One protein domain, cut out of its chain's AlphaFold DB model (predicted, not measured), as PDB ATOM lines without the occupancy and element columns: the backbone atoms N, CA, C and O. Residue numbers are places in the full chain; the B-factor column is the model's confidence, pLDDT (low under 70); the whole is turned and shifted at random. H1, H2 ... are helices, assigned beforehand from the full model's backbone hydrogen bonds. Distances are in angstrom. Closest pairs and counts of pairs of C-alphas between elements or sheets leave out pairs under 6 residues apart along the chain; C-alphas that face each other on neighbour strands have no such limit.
ATOM      1  N   LEU A  56     173.881 174.394 175.607       78.88
ATOM      2  CA  LEU A  56     174.431 174.348 174.254       78.88
ATOM      3  C   LEU A  56     173.662 175.276 173.307       78.88
ATOM      4  O   LEU A  56     174.271 175.962 172.487       78.88
ATOM      5  N   LYS A  57     172.331 175.311 173.411       80.25
ATOM      6  CA  LYS A  57     171.491 176.159 172.550       80.25
ATOM      7  C   LYS A  57     171.641 177.633 172.867       80.25
ATOM      8  O   LYS A  57     171.578 178.450 171.957       80.25
ATOM      9  N   GLU A  58     171.843 177.970 174.131       81.38
ATOM     10  CA  GLU A  58     172.122 179.340 174.545       81.38
ATOM     11  C   GLU A  58     173.470 179.820 174.005       81.38
ATOM     12  O   GLU A  58     173.528 180.867 173.361       81.38
ATOM     13  N   ALA A  59     174.529 179.017 174.156       83.38
ATOM     14  CA  ALA A  59     175.833 179.334 173.578       83.38
ATOM     15  C   ALA A  59     175.755 179.493 172.047       83.38
ATOM     16  O   ALA A  59     176.324 180.431 171.487       83.38
ATOM     17  N   GLN A  60     174.989 178.630 171.371       84.50
ATOM     18  CA  GLN A  60     174.727 178.752 169.933       84.50
ATOM     19  C   GLN A  60     173.911 180.003 169.588       84.50
ATOM     20  O   GLN A  60     174.199 180.661 168.594       84.50
ATOM     21  N   ALA A  61     172.904 180.360 170.384       84.56
ATOM     22  CA  ALA A  61     172.113 181.566 170.171       84.56
ATOM     23  C   ALA A  61     172.957 182.833 170.360       84.56
ATOM     24  O   ALA A  61     172.828 183.765 169.568       84.56
ATOM     25  N   ALA A  62     173.856 182.846 171.347       85.88
ATOM     26  CA  ALA A  62     174.827 183.915 171.545       85.88
ATOM     27  C   ALA A  62     175.796 184.018 170.353       85.88
ATOM     28  O   ALA A  62     175.995 185.111 169.825       85.88
ATOM     29  N   GLU A  63     176.330 182.890 169.863       87.19
ATOM     30  CA  GLU A  63     177.186 182.849 168.666       87.19
ATOM     31  C   GLU A  63     176.452 183.374 167.421       87.19
ATOM     32  O   GLU A  63     176.983 184.201 166.676       87.19
ATOM     33  N   VAL A  64     175.206 182.942 167.208       88.44
ATOM     34  CA  VAL A  64     174.366 183.383 166.086       88.44
ATOM     35  C   VAL A  64     174.003 184.864 166.215       88.44
ATOM     36  O   VAL A  64     174.064 185.591 165.226       88.44
ATOM     37  N   GLY A  65     173.659 185.336 167.414       86.69
ATOM     38  CA  GLY A  65     173.327 186.738 167.678       86.69
ATOM     39  C   GLY A  65     174.508 187.669 167.426       86.69
ATOM     40  O   GLY A  65     174.346 188.713 166.792       86.69
ATOM     41  N   LEU A  66     175.700 187.243 167.840       88.62
ATOM     42  CA  LEU A  66     176.956 187.936 167.595       88.62
ATOM     43  C   LEU A  66     177.318 187.951 166.101       88.62
ATOM     44  O   LEU A  66     177.678 188.994 165.560       88.62
ATOM     45  N   ARG A  67     177.158 186.819 165.400       85.56
ATOM     46  CA  ARG A  67     177.390 186.721 163.948       85.56
ATOM     47  C   ARG A  67     176.422 187.585 163.140       85.56
ATOM     48  O   ARG A  67     176.816 188.159 162.129       85.56
ATOM     49  N   ASN A  68     175.172 187.672 163.583       88.56
ATOM     50  CA  ASN A  68     174.139 188.486 162.948       88.56
ATOM     51  C   ASN A  68     174.225 189.972 163.344       88.56
ATOM     52  O   ASN A  68     173.468 190.777 162.809       88.56
ATOM     53  N   GLY A  69     175.113 190.338 164.277       86.81
ATOM     54  CA  GLY A  69     175.279 191.710 164.765       86.81
ATOM     55  C   GLY A  69     174.114 192.228 165.614       86.81
ATOM     56  O   GLY A  69     174.009 193.430 165.831       86.81
ATOM     57  N   ILE A  70     173.229 191.340 166.077       88.44
ATOM     58  CA  ILE A  70     172.092 191.687 166.944       88.44
ATOM     59  C   ILE A  70     172.570 191.921 168.379       88.44
ATOM     60  O   ILE A  70     171.985 192.718 169.108       88.44
ATOM     61  N   VAL A  71     173.625 191.213 168.779       86.94
ATOM     62  CA  VAL A  71     174.199 191.257 170.123       86.94
ATOM     63  C   VAL A  71     175.673 191.619 170.004       86.94
ATOM     64  O   VAL A  71     176.369 191.088 169.137       86.94
ATOM     65  N   THR A  72     176.161 192.513 170.862       89.25
ATOM     66  CA  THR A  72     177.588 192.847 170.925       89.25
ATOM     67  C   THR A  72     178.308 192.012 171.983       89.25
ATOM     68  O   THR A  72     177.696 191.468 172.902       89.25
ATOM     69  N   TYR A  73     179.640 191.926 171.894       88.62
ATOM     70  CA  TYR A  73     180.434 191.320 172.967       88.62
ATOM     71  C   TYR A  73     180.198 192.029 174.305       88.62
ATOM     72  O   TYR A  73     180.063 191.360 175.322       88.62
ATOM     73  N   SER A  74     180.077 193.360 174.299       89.00
ATOM     74  CA  SER A  74     179.771 194.123 175.510       89.00
ATOM     75  C   SER A  74     178.468 193.658 176.161       89.00
ATOM     76  O   SER A  74     178.436 193.494 177.374       89.00
ATOM     77  N   ASP A  75     177.420 193.398 175.376       87.12
ATOM     78  CA  ASP A  75     176.126 192.951 175.905       87.12
ATOM     79  C   ASP A  75     176.217 191.557 176.546       87.12
ATOM     80  O   ASP A  75     175.646 191.333 177.612       87.12
ATOM     81  N   LEU A  76     176.967 190.631 175.933       87.31
ATOM     82  CA  LEU A  76     177.164 189.272 176.457       87.31
ATOM     83  C   LEU A  76     177.965 189.269 177.762       87.31
ATOM     84  O   LEU A  76     177.559 188.650 178.739       87.31
ATOM     85  N   TYR A  77     179.101 189.970 177.799       87.12
ATOM     86  CA  TYR A  77     179.931 190.018 179.005       87.12
ATOM     87  C   TYR A  77     179.268 190.829 180.130       87.12
ATOM     88  O   TYR A  77     179.441 190.488 181.300       87.12
ATOM     89  N   ALA A  78     178.444 191.830 179.799       87.75
ATOM     90  CA  ALA A  78     177.677 192.586 180.787       87.75
ATOM     91  C   ALA A  78     176.614 191.734 181.502       87.75
ATOM     92  O   ALA A  78     176.377 191.955 182.689       87.75
ATOM     93  N   GLN A  79     176.015 190.740 180.832       83.50
ATOM     94  CA  GLN A  79     175.104 189.779 181.479       83.50
ATOM     95  C   GLN A  79     175.808 188.976 182.582       83.50
ATOM     96  O   GLN A  79     175.215 188.704 183.625       83.50
ATOM     97  N   ASP A  80     177.094 188.688 182.382       84.19
ATOM     98  CA  ASP A  80     177.983 188.036 183.347       84.19
ATOM     99  C   ASP A  80     178.612 189.009 184.366       84.19
ATOM    100  O   ASP A  80     179.370 188.580 185.241       84.19
ATOM    101  N   GLY A  81     178.359 190.318 184.244       85.88
ATOM    102  CA  GLY A  81     178.977 191.357 185.072       85.88
ATOM    103  C   GLY A  81     180.480 191.549 184.832       85.88
ATOM    104  O   GLY A  81     181.189 192.000 185.731       85.88
ATOM    105  N   LYS A  82     180.983 191.186 183.648       89.88
ATOM    106  CA  LYS A  82     182.397 191.291 183.265       89.88
ATOM    107  C   LYS A  82     182.607 192.406 182.246       89.88
ATOM    108  O   LYS A  82     181.737 192.670 181.418       89.88
ATOM    109  N   ASP A  83     183.793 193.004 182.269       90.62
ATOM    110  CA  ASP A  83     184.225 193.903 181.205       90.62
ATOM    111  C   ASP A  83     184.778 193.111 180.014       90.62
ATOM    112  O   ASP A  83     185.579 192.180 180.171       90.62
ATOM    113  N   TRP A  84     184.324 193.456 178.811       89.06
ATOM    114  CA  TRP A  84     184.683 192.711 177.608       89.06
ATOM    115  C   TRP A  84     186.120 193.010 177.158       89.06
ATOM    116  O   TRP A  84     186.783 192.098 176.661       89.06
ATOM    117  N   GLU A  85     186.636 194.228 177.356       90.44
ATOM    118  CA  GLU A  85     188.005 194.587 176.960       90.44
ATOM    119  C   GLU A  85     189.019 193.824 177.815       90.44
ATOM    120  O   GLU A  85     189.917 193.163 177.279       90.44
ATOM    121  N   GLU A  86     188.812 193.808 179.135       90.75
ATOM    122  CA  GLU A  86     189.652 193.045 180.059       90.75
ATOM    123  C   GLU A  86     189.645 191.546 179.715       90.75
ATOM    124  O   GLU A  86     190.703 190.910 179.642       90.75
ATOM    125  N   CYS A  87     188.475 190.970 179.420       90.50
ATOM    126  CA  CYS A  87     188.367 189.559 179.042       90.50
ATOM    127  C   CYS A  87     189.158 189.234 177.765       90.50
ATOM    128  O   CYS A  87     189.798 188.180 177.677       90.50
ATOM    129  N   PHE A  88     189.155 190.128 176.774       90.81
ATOM    130  CA  PHE A  88     189.920 189.945 175.539       90.81
ATOM    131  C   PHE A  88     191.431 190.061 175.769       90.81
ATOM    132  O   PHE A  88     192.197 189.266 175.209       90.81
ATOM    133  N   GLU A  89     191.877 190.991 176.614       91.62
ATOM    134  CA  GLU A  89     193.287 191.088 176.997       91.62
ATOM    135  C   GLU A  89     193.776 189.825 177.704       91.62
ATOM    136  O   GLU A  89     194.847 189.299 177.373       91.62
ATOM    137  N   GLN A  90     192.988 189.302 178.647       91.44
ATOM    138  CA  GLN A  90     193.321 188.057 179.335       91.44
ATOM    139  C   GLN A  90     193.367 186.890 178.351       91.44
ATOM    140  O   GLN A  90     194.368 186.172 178.303       91.44
ATOM    141  N   ARG A  91     192.367 186.771 177.469       89.12
ATOM    142  CA  ARG A  91     192.332 185.736 176.428       89.12
ATOM    143  C   ARG A  91     193.568 185.780 175.527       89.12
ATOM    144  O   ARG A  91     194.108 184.733 175.171       89.12
ATOM    145  N   LYS A  92     194.066 186.972 175.177       90.25
ATOM    146  CA  LYS A  92     195.314 187.129 174.411       90.25
ATOM    147  C   LYS A  92     196.524 186.598 175.185       90.25
ATOM    148  O   LYS A  92     197.306 185.821 174.635       90.25
ATOM    149  N   ARG A  93     196.677 186.982 176.458       90.19
ATOM    150  CA  ARG A  93     197.784 186.512 177.316       90.19
ATOM    151  C   ARG A  93     197.758 184.995 177.487       90.19
ATOM    152  O   ARG A  93     198.806 184.350 177.425       90.19
ATOM    153  N   GLU A  94     196.572 184.423 177.659       88.50
ATOM    154  CA  GLU A  94     196.366 182.978 177.747       88.50
ATOM    155  C   GLU A  94     196.785 182.274 176.458       88.50
ATOM    156  O   GLU A  94     197.583 181.341 176.517       88.50
ATOM    157  N   GLN A  95     196.343 182.757 175.293       85.75
ATOM    158  CA  GLN A  95     196.730 182.183 174.001       85.75
ATOM    159  C   GLN A  95     198.244 182.239 173.763       85.75
ATOM    160  O   GLN A  95     198.834 181.269 173.287       85.75
ATOM    161  N   GLU A  96     198.900 183.350 174.100       87.69
ATOM    162  CA  GLU A  96     200.359 183.470 173.997       87.69
ATOM    163  C   GLU A  96     201.078 182.490 174.930       87.69
ATOM    164  O   GLU A  96     202.075 181.872 174.543       87.69
ATOM    165  N   LYS A  97     200.571 182.313 176.153       85.94
ATOM    166  CA  LYS A  97     201.125 181.371 177.128       85.94
ATOM    167  C   LYS A  97     200.899 179.919 176.704       85.94
ATOM    168  O   LYS A  97     201.826 179.122 176.801       85.94
ATOM    169  N   MET A  98     199.724 179.589 176.176       84.56
ATOM    170  CA  MET A  98     199.399 178.262 175.640       84.56
ATOM    171  C   MET A  98     200.312 177.894 174.469       84.56
ATOM    172  O   MET A  98     200.889 176.809 174.471       84.56
ATOM    173  N   LYS A  99     200.544 178.829 173.534       84.69
ATOM    174  CA  LYS A  99     201.505 178.649 172.431       84.69
ATOM    175  C   LYS A  99     202.925 178.395 172.938       84.69
ATOM    176  O   LYS A  99     203.596 177.501 172.438       84.69
ATOM    177  N   LYS A 100     203.377 179.147 173.949       82.75
ATOM    178  CA  LYS A 100     204.704 178.960 174.568       82.75
ATOM    179  C   LYS A 100     204.847 177.614 175.283       82.75
ATOM    180  O   LYS A 100     205.944 177.073 175.326       82.75
ATOM    181  N   LEU A 101     203.758 177.092 175.843       82.44
ATOM    182  CA  LEU A 101     203.724 175.808 176.547       82.44
ATOM    183  C   LEU A 101     203.451 174.611 175.619       82.44
ATOM    184  O   LEU A 101     203.439 173.482 176.097       82.44
ATOM    185  N   GLY A 102     203.231 174.839 174.319       79.31
ATOM    186  CA  GLY A 102     202.913 173.775 173.360       79.31
ATOM    187  C   GLY A 102     201.537 173.134 173.576       79.31
ATOM    188  O   GLY A 102     201.325 171.995 173.175       79.31
ATOM    189  N   ILE A 103     200.607 173.839 174.229       76.56
ATOM    190  CA  ILE A 103     199.240 173.359 174.446       76.56
ATOM    191  C   ILE A 103     198.418 173.731 173.211       76.56
ATOM    192  O   ILE A 103     198.033 174.888 173.033       76.56
ATOM    193  N   GLU A 104     198.162 172.753 172.345       70.50
ATOM    194  CA  GLU A 104     197.236 172.915 171.227       70.50
ATOM    195  C   GLU A 104     195.796 172.884 171.745       70.50
ATOM    196  O   GLU A 104     195.266 171.843 172.135       70.50
TER     197      GLU A 104
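Overview. This is residues 56 to 104 of the 139 residues of an uncharacterized protein of Candidatus Omnitrophica bacterium ADurb.Bin277 (UniProt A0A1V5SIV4). Two shorter helices, H1 and H2, sit near each other at one end of a loose, open model, and the longest helix, H3, runs away from H2 as a long arm, with residues 89 to 94 and 96 to 102 sticking out free. H1 and H2 run opposite ways at a steep tilt, H3 meets H2 with its first residue alone, and H1 stays apart from H3, with an open space between them. The printed part has 49 residues with three named helices, in the order H1, H2, H3, and no named strand; the class is all helix. The whole is loose, with a radius of gyration of the C-alphas of 13.4 A, and elongated, spanning 36 by 21 by 17 A.

Arrangement. H1, residues 56 to 67, touches no helix. It is close to but not clearly touching H2, residues 73 to 79; their closest C-alphas, those of Leu 66 and Tyr 73, are 7.2 A apart. The lines of H1 and H2 stand at a steep tilt of 39 degrees, and the two helices run opposite ways. H2 touches H3, residues 84 to 100, and H3 touches H2 with residue 84 alone. The closest C-alphas of H2 and H3, those of Ser 74 and Trp 84, are 5.5 A apart. Their lines are only just about perpendicular, at 72 degrees. H1 and H3 are apart. In H1, H2 and H3 every backbone O i to N i+4 pair is within hydrogen-bond range.

Along the chain. H1 begins at Leu 56, with its C-alpha at (174.431, 174.348, 174.254), and ends at Arg 67, 16.4 A from first to last C-alpha. H2 follows from Tyr 73, with its C-alpha at (180.434, 191.320, 172.967), to Gln 79. H3, 17 residues, begins at Trp 84 and ends at Lys 100, with its C-alpha at (204.704, 178.960, 174.568); its first and last C-alphas are 24.5 A apart.

Size, cuts and confidence. The two C-alphas farthest apart are those of Ile 70 and Leu 101, at 36.7 A, while those of Leu 56 and Glu 104, the first and last printed, are 23.0 A apart. Without the residues that stand free, the body has 36 residues and spans 27 by 26 by 16 A. The link from H1 to H2, five residues, and the link from H2 to H3, four residues, are tight. The printed part has no cut. The mean pLDDT of the printed part is 86.3, and no printed residue is under 70.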